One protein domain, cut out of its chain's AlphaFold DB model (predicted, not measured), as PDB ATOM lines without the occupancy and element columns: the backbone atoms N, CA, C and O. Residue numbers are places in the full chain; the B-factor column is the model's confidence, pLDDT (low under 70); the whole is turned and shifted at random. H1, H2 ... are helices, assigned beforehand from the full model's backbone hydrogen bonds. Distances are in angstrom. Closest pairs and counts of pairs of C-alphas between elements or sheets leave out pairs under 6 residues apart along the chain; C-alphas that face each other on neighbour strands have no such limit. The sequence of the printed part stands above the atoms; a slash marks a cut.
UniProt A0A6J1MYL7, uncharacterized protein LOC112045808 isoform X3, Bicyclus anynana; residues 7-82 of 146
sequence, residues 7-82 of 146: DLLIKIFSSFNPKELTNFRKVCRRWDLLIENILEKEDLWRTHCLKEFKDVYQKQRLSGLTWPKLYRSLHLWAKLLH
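This is residues 7 to 82 of the 146 residues of the protein "uncharacterized protein LOC112045808 isoform X3" of Bicyclus anynana (UniProt A0A6J1MYL7). Two small helical lobes follow each other along the longest axis: H1 packs across H3 of the H2-H3 hairpin, then H4 packs on residues 67 to 71 of H5, whose residues 76 to 80 stick out. The 76 printed residues, all helix by class, have five named helices, H1 to H5. The whole is only just compact, close to loose: radius of gyration of the C-alphas 13.5 A, spans 38 by 27 by 20 A.

H1, residues 7 to 13, touches H3, residues 29 to 39; closest C-alphas Ile 10 and Leu 34, 6.6 A. H2, residues 18 to 24, forms a hairpin with H3, at a shallow tilt of 7 degrees; closest C-alphas Leu 21 and Ile 35, 6.6 A. H4, residues 42 to 52, touches H5, residues 67 to 80; closest C-alphas Trp 45 and Trp 67, 5.5 A. Every O i to N i+4 pair is within hydrogen-bond range in H1, H3 and H4, 2 of 3 in H2, 8 of 10 in H5.

H1 begins at C-alpha 7 (108.873, 152.343, 272.544); H5, 19.8 A long, ends at C-alpha 80 (138.735, 175.094, 269.749).

The printed part has no cut. The H4 to H5 link is long; pLDDT is under 70 at residues 56 to 63.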
ATOM      1  N   ASP A   7     107.909 152.930 271.600       87.81
ATOM      2  CA  ASP A   7     108.873 152.343 272.544       87.81
ATOM      3  C   ASP A   7     110.078 151.704 271.847       87.81
ATOM      4  O   ASP A   7     111.214 151.809 272.317       87.81
ATOM      5  N   LEU A   8     109.848 151.064 270.697       89.81
ATOM      6  CA  LEU A   8     110.919 150.490 269.888       89.81
ATOM      7  C   LEU A   8     111.754 151.590 269.238       89.81
ATOM      8  O   LEU A   8     112.978 151.522 269.287       89.81
ATOM      9  N   LEU A   9     111.112 152.635 268.708       89.75
ATOM     10  CA  LEU A   9     111.823 153.807 268.193       89.75
ATOM     11  C   LEU A   9     112.663 154.481 269.281       89.75
ATOM     12  O   LEU A   9     113.807 154.829 269.021       89.75
ATOM     13  N   ILE A  10     112.148 154.601 270.508       88.06
ATOM     14  CA  ILE A  10     112.896 155.172 271.632       88.06
ATOM     15  C   ILE A  10     114.121 154.320 271.966       88.06
ATOM     16  O   ILE A  10     115.207 154.872 272.140       88.06
ATOM     17  N   LYS A  11     113.982 152.990 272.030       87.44
ATOM     18  CA  LYS A  11     115.121 152.085 272.260       87.44
ATOM     19  C   LYS A  11     116.170 152.196 271.158       87.44
ATOM     20  O   LYS A  11     117.355 152.246 271.469       87.44
ATOM     21  N   ILE A  12     115.731 152.267 269.900       89.88
ATOM     22  CA  ILE A  12     116.610 152.457 268.744       89.88
ATOM     23  C   ILE A  12     117.336 153.795 268.868       89.88
ATOM     24  O   ILE A  12     118.552 153.815 268.877       89.88
ATOM     25  N   PHE A  13     116.624 154.909 269.036       89.50
ATOM     26  CA  PHE A  13     117.236 156.234 269.156       89.50
ATOM     27  C   PHE A  13     118.183 156.341 270.359       89.50
ATOM     28  O   PHE A  13     119.241 156.948 270.252       89.50
ATOM     29  N   SER A  14     117.874 155.691 271.479       85.12
ATOM     30  CA  SER A  14     118.725 155.731 272.676       85.12
ATOM     31  C   SER A  14     120.094 155.059 272.499       85.12
ATOM     32  O   SER A  14     120.952 155.238 273.357       85.12
ATOM     33  N   SER A  15     120.319 154.281 271.432       85.94
ATOM     34  CA  SER A  15     121.638 153.705 271.138       85.94
ATOM     35  C   SER A  15     122.526 154.603 270.270       85.94
ATOM     36  O   SER A  15     123.723 154.335 270.163       85.94
ATOM     37  N   PHE A  16     121.964 155.654 269.667       85.56
ATOM     38  CA  PHE A  16     122.699 156.580 268.808       85.56
ATOM     39  C   PHE A  16     123.309 157.727 269.598       85.56
ATOM     40  O   PHE A  16     122.813 158.147 270.646       85.56
ATOM     41  N   ASN A  17     124.373 158.295 269.041       82.06
ATOM     42  CA  ASN A  17     125.013 159.445 269.641       82.06
ATOM     43  C   ASN A  17     124.105 160.684 269.536       82.06
ATOM     44  O   ASN A  17     123.422 160.881 268.525       82.06
ATOM     45  N   PRO A  18     124.140 161.608 270.515       80.62
ATOM     46  CA  PRO A  18     123.240 162.763 270.524       80.62
ATOM     47  C   PRO A  18     123.317 163.665 269.280       80.62
ATOM     48  O   PRO A  18     122.348 164.339 268.931       80.62
ATOM     49  N   LYS A  19     124.458 163.670 268.579       78.00
ATOM     50  CA  LYS A  19     124.619 164.359 267.288       78.00
ATOM     51  C   LYS A  19     123.839 163.705 266.147       78.00
ATOM     52  O   LYS A  19     123.282 164.399 265.299       78.00
ATOM     53  N   GLU A  20     123.818 162.382 266.104       84.94
ATOM     54  CA  GLU A  20     123.076 161.628 265.094       84.94
ATOM     55  C   GLU A  20     121.576 161.831 265.318       84.94
ATOM     56  O   GLU A  20     120.837 162.138 264.383       84.94
ATOM     57  N   LEU A  21     121.163 161.835 266.588       86.56
ATOM     58  CA  LEU A  21     119.804 162.170 266.998       86.56
ATOM     59  C   LEU A  21     119.358 163.548 266.508       86.56
ATOM     60  O   LEU A  21     118.256 163.673 265.978       86.56
ATOM     61  N   THR A  22     120.209 164.579 266.582       81.88
ATOM     62  CA  THR A  22     119.860 165.901 266.027       81.88
ATOM     63  C   THR A  22     119.604 165.899 264.517       81.88
ATOM     64  O   THR A  22     118.832 166.731 264.045       81.88
ATOM     65  N   ASN A  23     120.185 164.967 263.756       85.94
ATOM     66  CA  ASN A  23     119.872 164.817 262.333       85.94
ATOM     67  C   ASN A  23     118.542 164.084 262.124       85.94
ATOM     68  O   ASN A  23     117.744 164.502 261.288       85.94
ATOM     69  N   PHE A  24     118.264 163.048 262.918       88.69
ATOM     70  CA  PHE A  24     117.016 162.280 262.836       88.69
ATOM     71  C   PHE A  24     115.771 163.114 263.169       88.69
ATOM     72  O   PHE A  24     114.704 162.864 262.610       88.69
ATOM     73  N   ARG A  25     115.908 164.169 263.984       88.44
ATOM     74  CA  ARG A  25     114.828 165.144 264.246       88.44
ATOM     75  C   ARG A  25     114.259 165.787 262.978       88.44
ATOM     76  O   ARG A  25     113.095 166.163 262.955       88.44
ATOM     77  N   LYS A  26     115.053 165.894 261.906       88.56
ATOM     78  CA  LYS A  26     114.640 166.530 260.644       88.56
ATOM     79  C   LYS A  26     113.784 165.629 259.750       88.56
ATOM     80  O   LYS A  26     113.265 166.109 258.751       88.56
ATOM     81  N   VAL A  27     113.663 164.339 260.072       90.81
ATOM     82  CA  VAL A  27     112.990 163.353 259.212       90.81
ATOM     83  C   VAL A  27     111.475 163.535 259.236       90.81
ATOM     84  O   VAL A  27     110.851 163.647 258.187       90.81
ATOM     85  N   CYS A  28     110.866 163.560 260.423       90.94
ATOM     86  CA  CYS A  28     109.437 163.816 260.577       90.94
ATOM     87  C   CYS A  28     109.102 164.298 261.995       90.94
ATOM     88  O   CYS A  28     109.834 164.033 262.951       90.94
ATOM     89  N   ARG A  29     107.936 164.941 262.151       90.38
ATOM     90  CA  ARG A  29     107.459 165.479 263.440       90.38
ATOM     91  C   ARG A  29     107.385 164.422 264.546       90.38
ATOM     92  O   ARG A  29     107.648 164.714 265.706       90.38
ATOM     93  N   ARG A  30     107.033 163.183 264.194       91.31
ATOM     94  CA  ARG A  30     106.970 162.074 265.155       91.31
ATOM     95  C   ARG A  30     108.346 161.769 265.748       91.31
ATOM     96  O   ARG A  30     108.450 161.521 266.944       91.31
ATOM     97  N   TRP A  31     109.386 161.765 264.918       92.25
ATOM     98  CA  TRP A  31     110.752 161.510 265.368       92.25
ATOM     99  C   TRP A  31     111.284 162.677 266.186       92.25
ATOM    100  O   TRP A  31     111.893 162.439 267.219       92.25
ATOM    101  N   ASP A  32     110.989 163.909 265.771       90.50
ATOM    102  CA  ASP A  32     111.358 165.117 266.511       90.50
ATOM    103  C   ASP A  32     110.899 165.054 267.977       90.50
ATOM    104  O   ASP A  32     111.730 165.135 268.876       90.50
ATOM    105  N   LEU A  33     109.614 164.759 268.211       90.50
ATOM    106  CA  LEU A  33     109.034 164.654 269.558       90.50
ATOM    107  C   LEU A  33     109.635 163.513 270.392       90.50
ATOM    108  O   LEU A  33     109.913 163.673 271.579       90.50
ATOM    109  N   LEU A  34     109.834 162.337 269.788       90.00
ATOM    110  CA  LEU A  34     110.417 161.197 270.503       90.00
ATOM    111  C   LEU A  34     111.876 161.462 270.876       90.00
ATOM    112  O   LEU A  34     112.303 161.120 271.975       90.00
ATOM    113  N   ILE A  35     112.635 162.070 269.966       90.31
ATOM    114  CA  ILE A  35     114.041 162.393 270.183       90.31
ATOM    115  C   ILE A  35     114.180 163.531 271.190       90.31
ATOM    116  O   ILE A  35     115.075 163.474 272.024       90.31
ATOM    117  N   GLU A  36     113.306 164.534 271.166       88.19
ATOM    118  CA  GLU A  36     113.279 165.603 272.166       88.19
ATOM    119  C   GLU A  36     113.159 165.032 273.586       88.19
ATOM    120  O   GLU A  36     114.048 165.264 274.406       88.19
ATOM    121  N   ASN A  37     112.190 164.143 273.819       85.19
ATOM    122  CA  ASN A  37     112.025 163.447 275.101       85.19
ATOM    123  C   ASN A  37     113.250 162.610 275.514       85.19
ATOM    124  O   ASN A  37     113.506 162.401 276.700       85.19
ATOM    125  N   ILE A  38     114.003 162.076 274.550       85.12
ATOM    126  CA  ILE A  38     115.239 161.327 274.816       85.12
ATOM    127  C   ILE A  38     116.374 162.282 275.191       85.12
ATOM    128  O   ILE A  38     117.117 162.016 276.134       85.12
ATOM    129  N   LEU A  39     116.495 163.407 274.484       83.06
ATOM    130  CA  LEU A  39     117.527 164.416 274.709       83.06
ATOM    131  C   LEU A  39     117.302 165.224 275.998       83.06
ATOM    132  O   LEU A  39     118.244 165.853 276.472       83.06
ATOM    133  N   GLU A  40     116.112 165.197 276.594       81.56
ATOM    134  CA  GLU A  40     115.869 165.765 277.927       81.56
ATOM    135  C   GLU A  40     116.401 164.883 279.071       81.56
ATOM    136  O   GLU A  40     116.632 165.372 280.178       81.56
ATOM    137  N   LYS A  41     116.658 163.590 278.826       82.06
ATOM    138  CA  LYS A  41     117.136 162.666 279.865       82.06
ATOM    139  C   LYS A  41     118.621 162.863 280.156       82.06
ATOM    140  O   LYS A  41     119.480 162.437 279.387       82.06
ATOM    141  N   GLU A  42     118.928 163.423 281.323       80.50
ATOM    142  CA  GLU A  42     120.297 163.632 281.825       80.50
ATOM    143  C   GLU A  42     121.170 162.361 281.794       80.50
ATOM    144  O   GLU A  42     122.354 162.430 281.455       80.50
ATOM    145  N   ASP A  43     120.595 161.191 282.091       81.75
ATOM    146  CA  ASP A  43     121.332 159.920 282.175       81.75
ATOM    147  C   ASP A  43     121.919 159.457 280.838       81.75
ATOM    148  O   ASP A  43     123.003 158.862 280.802       81.75
ATOM    149  N   LEU A  44     121.245 159.773 279.728       81.31
ATOM    150  CA  LEU A  44     121.745 159.477 278.388       81.31
ATOM    151  C   LEU A  44     123.051 160.244 278.157       81.31
ATOM    152  O   LEU A  44     124.105 159.656 277.914       81.31
ATOM    153  N   TRP A  45     123.007 161.565 278.326       79.94
ATOM    154  CA  TRP A  45     124.170 162.434 278.150       79.94
ATOM    155  C   TRP A  45     125.295 162.096 279.111       79.94
ATOM    156  O   TRP A  45     126.456 162.125 278.712       79.94
ATOM    157  N   ARG A  46     124.969 161.723 280.353       81.94
ATOM    158  CA  ARG A  46     125.945 161.213 281.317       81.94
ATOM    159  C   ARG A  46     126.663 159.983 280.775       81.94
ATOM    160  O   ARG A  46     127.890 159.958 280.777       81.94
ATOM    161  N   THR A  47     125.924 158.991 280.291       84.25
ATOM    162  CA  THR A  47     126.495 157.742 279.766       84.25
ATOM    163  C   THR A  47     127.428 158.009 278.585       84.25
ATOM    164  O   THR A  47     128.559 157.523 278.572       84.25
ATOM    165  N   HIS A  48     127.004 158.847 277.636       82.12
ATOM    166  CA  HIS A  48     127.834 159.218 276.487       82.12
ATOM    167  C   HIS A  48     129.049 160.071 276.887       82.12
ATOM    168  O   HIS A  48     130.153 159.799 276.420       82.12
ATOM    169  N   CYS A  49     128.897 161.036 277.804       81.81
ATOM    170  CA  CYS A  49     130.014 161.809 278.364       81.81
ATOM    171  C   CYS A  49     131.076 160.903 278.991       81.81
ATOM    172  O   CYS A  49     132.261 161.054 278.710       81.81
ATOM    173  N   LEU A  50     130.652 159.963 279.840       81.75
ATOM    174  CA  LEU A  50     131.551 159.033 280.524       81.75
ATOM    175  C   LEU A  50     132.239 158.079 279.547       81.75
ATOM    176  O   LEU A  50     133.378 157.685 279.779       81.75
ATOM    177  N   LYS A  51     131.563 157.696 278.462       84.00
ATOM    178  CA  LYS A  51     132.129 156.816 277.437       84.00
ATOM    179  C   LYS A  51     133.178 157.532 276.582       84.00
ATOM    180  O   LYS A  51     134.224 156.943 276.321       84.00
ATOM    181  N   GLU A  52     132.901 158.766 276.163       83.56
ATOM    182  CA  GLU A  52     133.709 159.504 275.178       83.56
ATOM    183  C   GLU A  52     134.784 160.413 275.799       83.56
ATOM    184  O   GLU A  52     135.823 160.619 275.184       83.56
ATOM    185  N   PHE A  53     134.580 160.929 277.017       81.62
ATOM    186  CA  PHE A  53     135.449 161.943 277.638       81.62
ATOM    187  C   PHE A  53     135.951 161.530 279.029       81.62
ATOM    188  O   PHE A  53     135.929 162.331 279.969       81.62
ATOM    189  N   LYS A  54     136.401 160.274 279.168       75.50
ATOM    190  CA  LYS A  54     136.798 159.645 280.445       75.50
ATOM    191  C   LYS A  54     137.752 160.493 281.298       75.50
ATOM    192  O   LYS A  54     137.547 160.605 282.503       75.50
ATOM    193  N   ASP A  55     138.733 161.137 280.674       71.75
ATOM    194  CA  ASP A  55     139.816 161.831 281.387       71.75
ATOM    195  C   ASP A  55     139.490 163.285 281.772       71.75
ATOM    196  O   ASP A  55     140.215 163.907 282.553       71.75
ATOM    197  N   VAL A  56     138.409 163.847 281.220       66.56
ATOM    198  CA  VAL A  56     138.108 165.286 281.317       66.56
ATOM    199  C   VAL A  56     137.027 165.572 282.359       66.56
ATOM    200  O   VAL A  56     137.128 166.548 283.099       66.56
ATOM    201  N   TYR A  57     136.015 164.705 282.491       61.09
ATOM    202  CA  TYR A  57     134.881 164.971 283.389       61.09
ATOM    203  C   TYR A  57     135.254 164.949 284.884       61.09
ATOM    204  O   TYR A  57     134.534 165.530 285.698       61.09
ATOM    205  N   GLN A  58     136.355 164.282 285.254       63.53
ATOM    206  CA  GLN A  58     136.811 164.152 286.642       63.53
ATOM    207  C   GLN A  58     137.595 165.374 287.139       63.53
ATOM    208  O   GLN A  58     137.612 165.635 288.339       63.53
ATOM    209  N   LYS A  59     138.240 166.134 286.242       56.53
ATOM    210  CA  LYS A  59     139.252 167.128 286.642       56.53
ATOM    211  C   LYS A  59     138.696 168.454 287.146       56.53
ATOM    212  O   LYS A  59     139.417 169.163 287.830       56.53
ATOM    213  N   GLN A  60     137.438 168.768 286.869       52.03
ATOM    214  CA  GLN A  60     136.676 169.845 287.508       52.03
ATOM    215  C   GLN A  60     135.283 169.801 286.893       52.03
ATOM    216  O   GLN A  60     135.046 170.329 285.804       52.03
ATOM    217  N   ARG A  61     134.331 169.148 287.564       57.69
ATOM    218  CA  ARG A  61     132.925 169.336 287.210       57.69
ATOM    219  C   ARG A  61     132.598 170.790 287.541       57.69
ATOM    220  O   ARG A  61     132.357 171.094 288.702       57.69
ATOM    221  N   LEU A  62     132.646 171.671 286.538       56.66
ATOM    222  CA  LEU A  62     132.178 173.055 286.628       56.66
ATOM    223  C   LEU A  62     130.757 173.010 287.202       56.66
ATOM    224  O   LEU A  62     129.802 172.614 286.527       56.66
ATOM    225  N   SER A  63     130.647 173.278 288.498       60.59
ATOM    226  CA  SER A  63     129.424 173.126 289.271       60.59
ATOM    227  C   SER A  63     128.373 174.077 288.704       60.59
ATOM    228  O   SER A  63     128.555 175.290 288.758       60.59
ATOM    229  N   GLY A  64     127.307 173.525 288.115       71.19
ATOM    230  CA  GLY A  64     126.187 174.294 287.557       71.19
ATOM    231  C   GLY A  64     125.761 173.915 286.133       71.19
ATOM    232  O   GLY A  64     124.689 174.329 285.696       71.19
ATOM    233  N   LEU A  65     126.544 173.115 285.400       75.50
ATOM    234  CA  LEU A  65     126.164 172.659 284.056       75.50
ATOM    235  C   LEU A  65     125.387 171.336 284.090       75.50
ATOM    236  O   LEU A  65     125.780 170.379 284.762       75.50
ATOM    237  N   THR A  66     124.309 171.279 283.307       83.25
ATOM    238  CA  THR A  66     123.582 170.040 283.007       83.25
ATOM    239  C   THR A  66     124.417 169.131 282.096       83.25
ATOM    240  O   THR A  66     125.251 169.623 281.327       83.25
ATOM    241  N   TRP A  67     124.215 167.810 282.145       81.62
ATOM    242  CA  TRP A  67     124.964 166.856 281.317       81.62
ATOM    243  C   TRP A  67     124.871 167.132 279.806       81.62
ATOM    244  O   TRP A  67     125.918 167.074 279.153       81.62
ATOM    245  N   PRO A  68     123.712 167.522 279.230       81.25
ATOM    246  CA  PRO A  68     123.631 167.940 277.831       81.25
ATOM    247  C   PRO A  68     124.550 169.123 277.503       81.25
ATOM    248  O   PRO A  68     125.223 169.136 276.469       81.25
ATOM    249  N   LYS A  69     124.597 170.134 278.382       81.12
ATOM    250  CA  LYS A  69     125.443 171.323 278.195       81.12
ATOM    251  C   LYS A  69     126.921 170.967 278.318       81.12
ATOM    252  O   LYS A  69     127.724 171.441 277.517       81.12
ATOM    253  N   LEU A  70     127.267 170.102 279.271       82.25
ATOM    254  CA  LEU A  70     128.628 169.603 279.442       82.25
ATOM    255  C   LEU A  70     129.096 168.817 278.210       82.25
ATOM    256  O   LEU A  70     130.157 169.126 277.675       82.25
ATOM    257  N   TYR A  71     128.288 167.874 277.713       82.12
ATOM    258  CA  TYR A  71     128.613 167.084 276.520       82.12
ATOM    259  C   TYR A  71     128.867 167.981 275.305       82.12
ATOM    260  O   TYR A  71     129.870 167.826 274.609       82.12
ATOM    261  N   ARG A  72     127.991 168.970 275.068       80.12
ATOM    262  CA  ARG A  72     128.169 169.944 273.979       80.12
ATOM    263  C   ARG A  72     129.459 170.744 274.133       80.12
ATOM    264  O   ARG A  72     130.180 170.890 273.153       80.12
ATOM    265  N   SER A  73     129.742 171.234 275.340       82.06
ATOM    266  CA  SER A  73     130.960 171.995 275.625       82.06
ATOM    267  C   SER A  73     132.208 171.165 275.327       82.06
ATOM    268  O   SER A  73     133.017 171.564 274.497       82.06
ATOM    269  N   LEU A  74     132.315 169.957 275.886       81.44
ATOM    270  CA  LEU A  74     133.457 169.060 275.661       81.44
ATOM    271  C   LEU A  74     133.675 168.754 274.176       81.44
ATOM    272  O   LEU A  74     134.803 168.747 273.687       81.44
ATOM    273  N   HIS A  75     132.589 168.575 273.428       80.00
ATOM    274  CA  HIS A  75     132.677 168.326 271.996       80.00
ATOM    275  C   HIS A  75     133.106 169.566 271.184       80.00
ATOM    276  O   HIS A  75     133.671 169.433 270.098       80.00
ATOM    277  N   LEU A  76     132.841 170.776 271.684       79.31
ATOM    278  CA  LEU A  76     133.316 172.031 271.092       79.31
ATOM    279  C   LEU A  76     134.774 172.323 271.454       79.31
ATOM    280  O   LEU A  76     135.492 172.861 270.617       79.31
ATOM    281  N   TRP A  77     135.233 171.920 272.639       78.12
ATOM    282  CA  TRP A  77     136.633 172.065 273.051       78.12
ATOM    283  C   TRP A  77     137.598 171.397 272.066       78.12
ATOM    284  O   TRP A  77     138.608 171.992 271.707       78.12
ATOM    285  N   ALA A  78     137.247 170.222 271.535       73.50
ATOM    286  CA  ALA A  78     138.036 169.558 270.493       73.50
ATOM    287  C   ALA A  78     138.181 170.399 269.206       73.50
ATOM    288  O   ALA A  78     139.160 170.267 268.482       73.50
ATOM    289  N   LYS A  79     137.215 171.280 268.921       76.50
ATOM    290  CA  LYS A  79     137.236 172.177 267.755       76.50
ATOM    291  C   LYS A  79     137.910 173.514 268.040       76.50
ATOM    292  O   LYS A  79     138.203 174.245 267.103       76.50
ATOM    293  N   LEU A  80     138.156 173.826 269.311       75.31
ATOM    294  CA  LEU A  80     138.735 175.094 269.749       75.31
ATOM    295  C   LEU A  80     140.183 175.244 269.263       75.31
ATOM    296  O   LEU A  80     140.593 176.343 268.922       75.31
ATOM    297  N   LEU A  81     140.906 174.130 269.095       75.06
ATOM    298  CA  LEU A  81     142.225 174.093 268.444       75.06
ATOM    299  C   LEU A  81     142.218 174.627 267.002       75.06
ATOM    300  O   LEU A  81     143.252 175.053 266.500       75.06
ATOM    301  N   HIS A  82     141.065 174.586 266.335       77.19
ATOM    302  CA  HIS A  82     140.877 175.080 264.972       77.19
ATOM    303  C   HIS A  82     140.073 176.383 264.929       77.19
ATOM    304  O   HIS A  82     139.722 176.847 263.845       77.19
TER     305      HIS A  82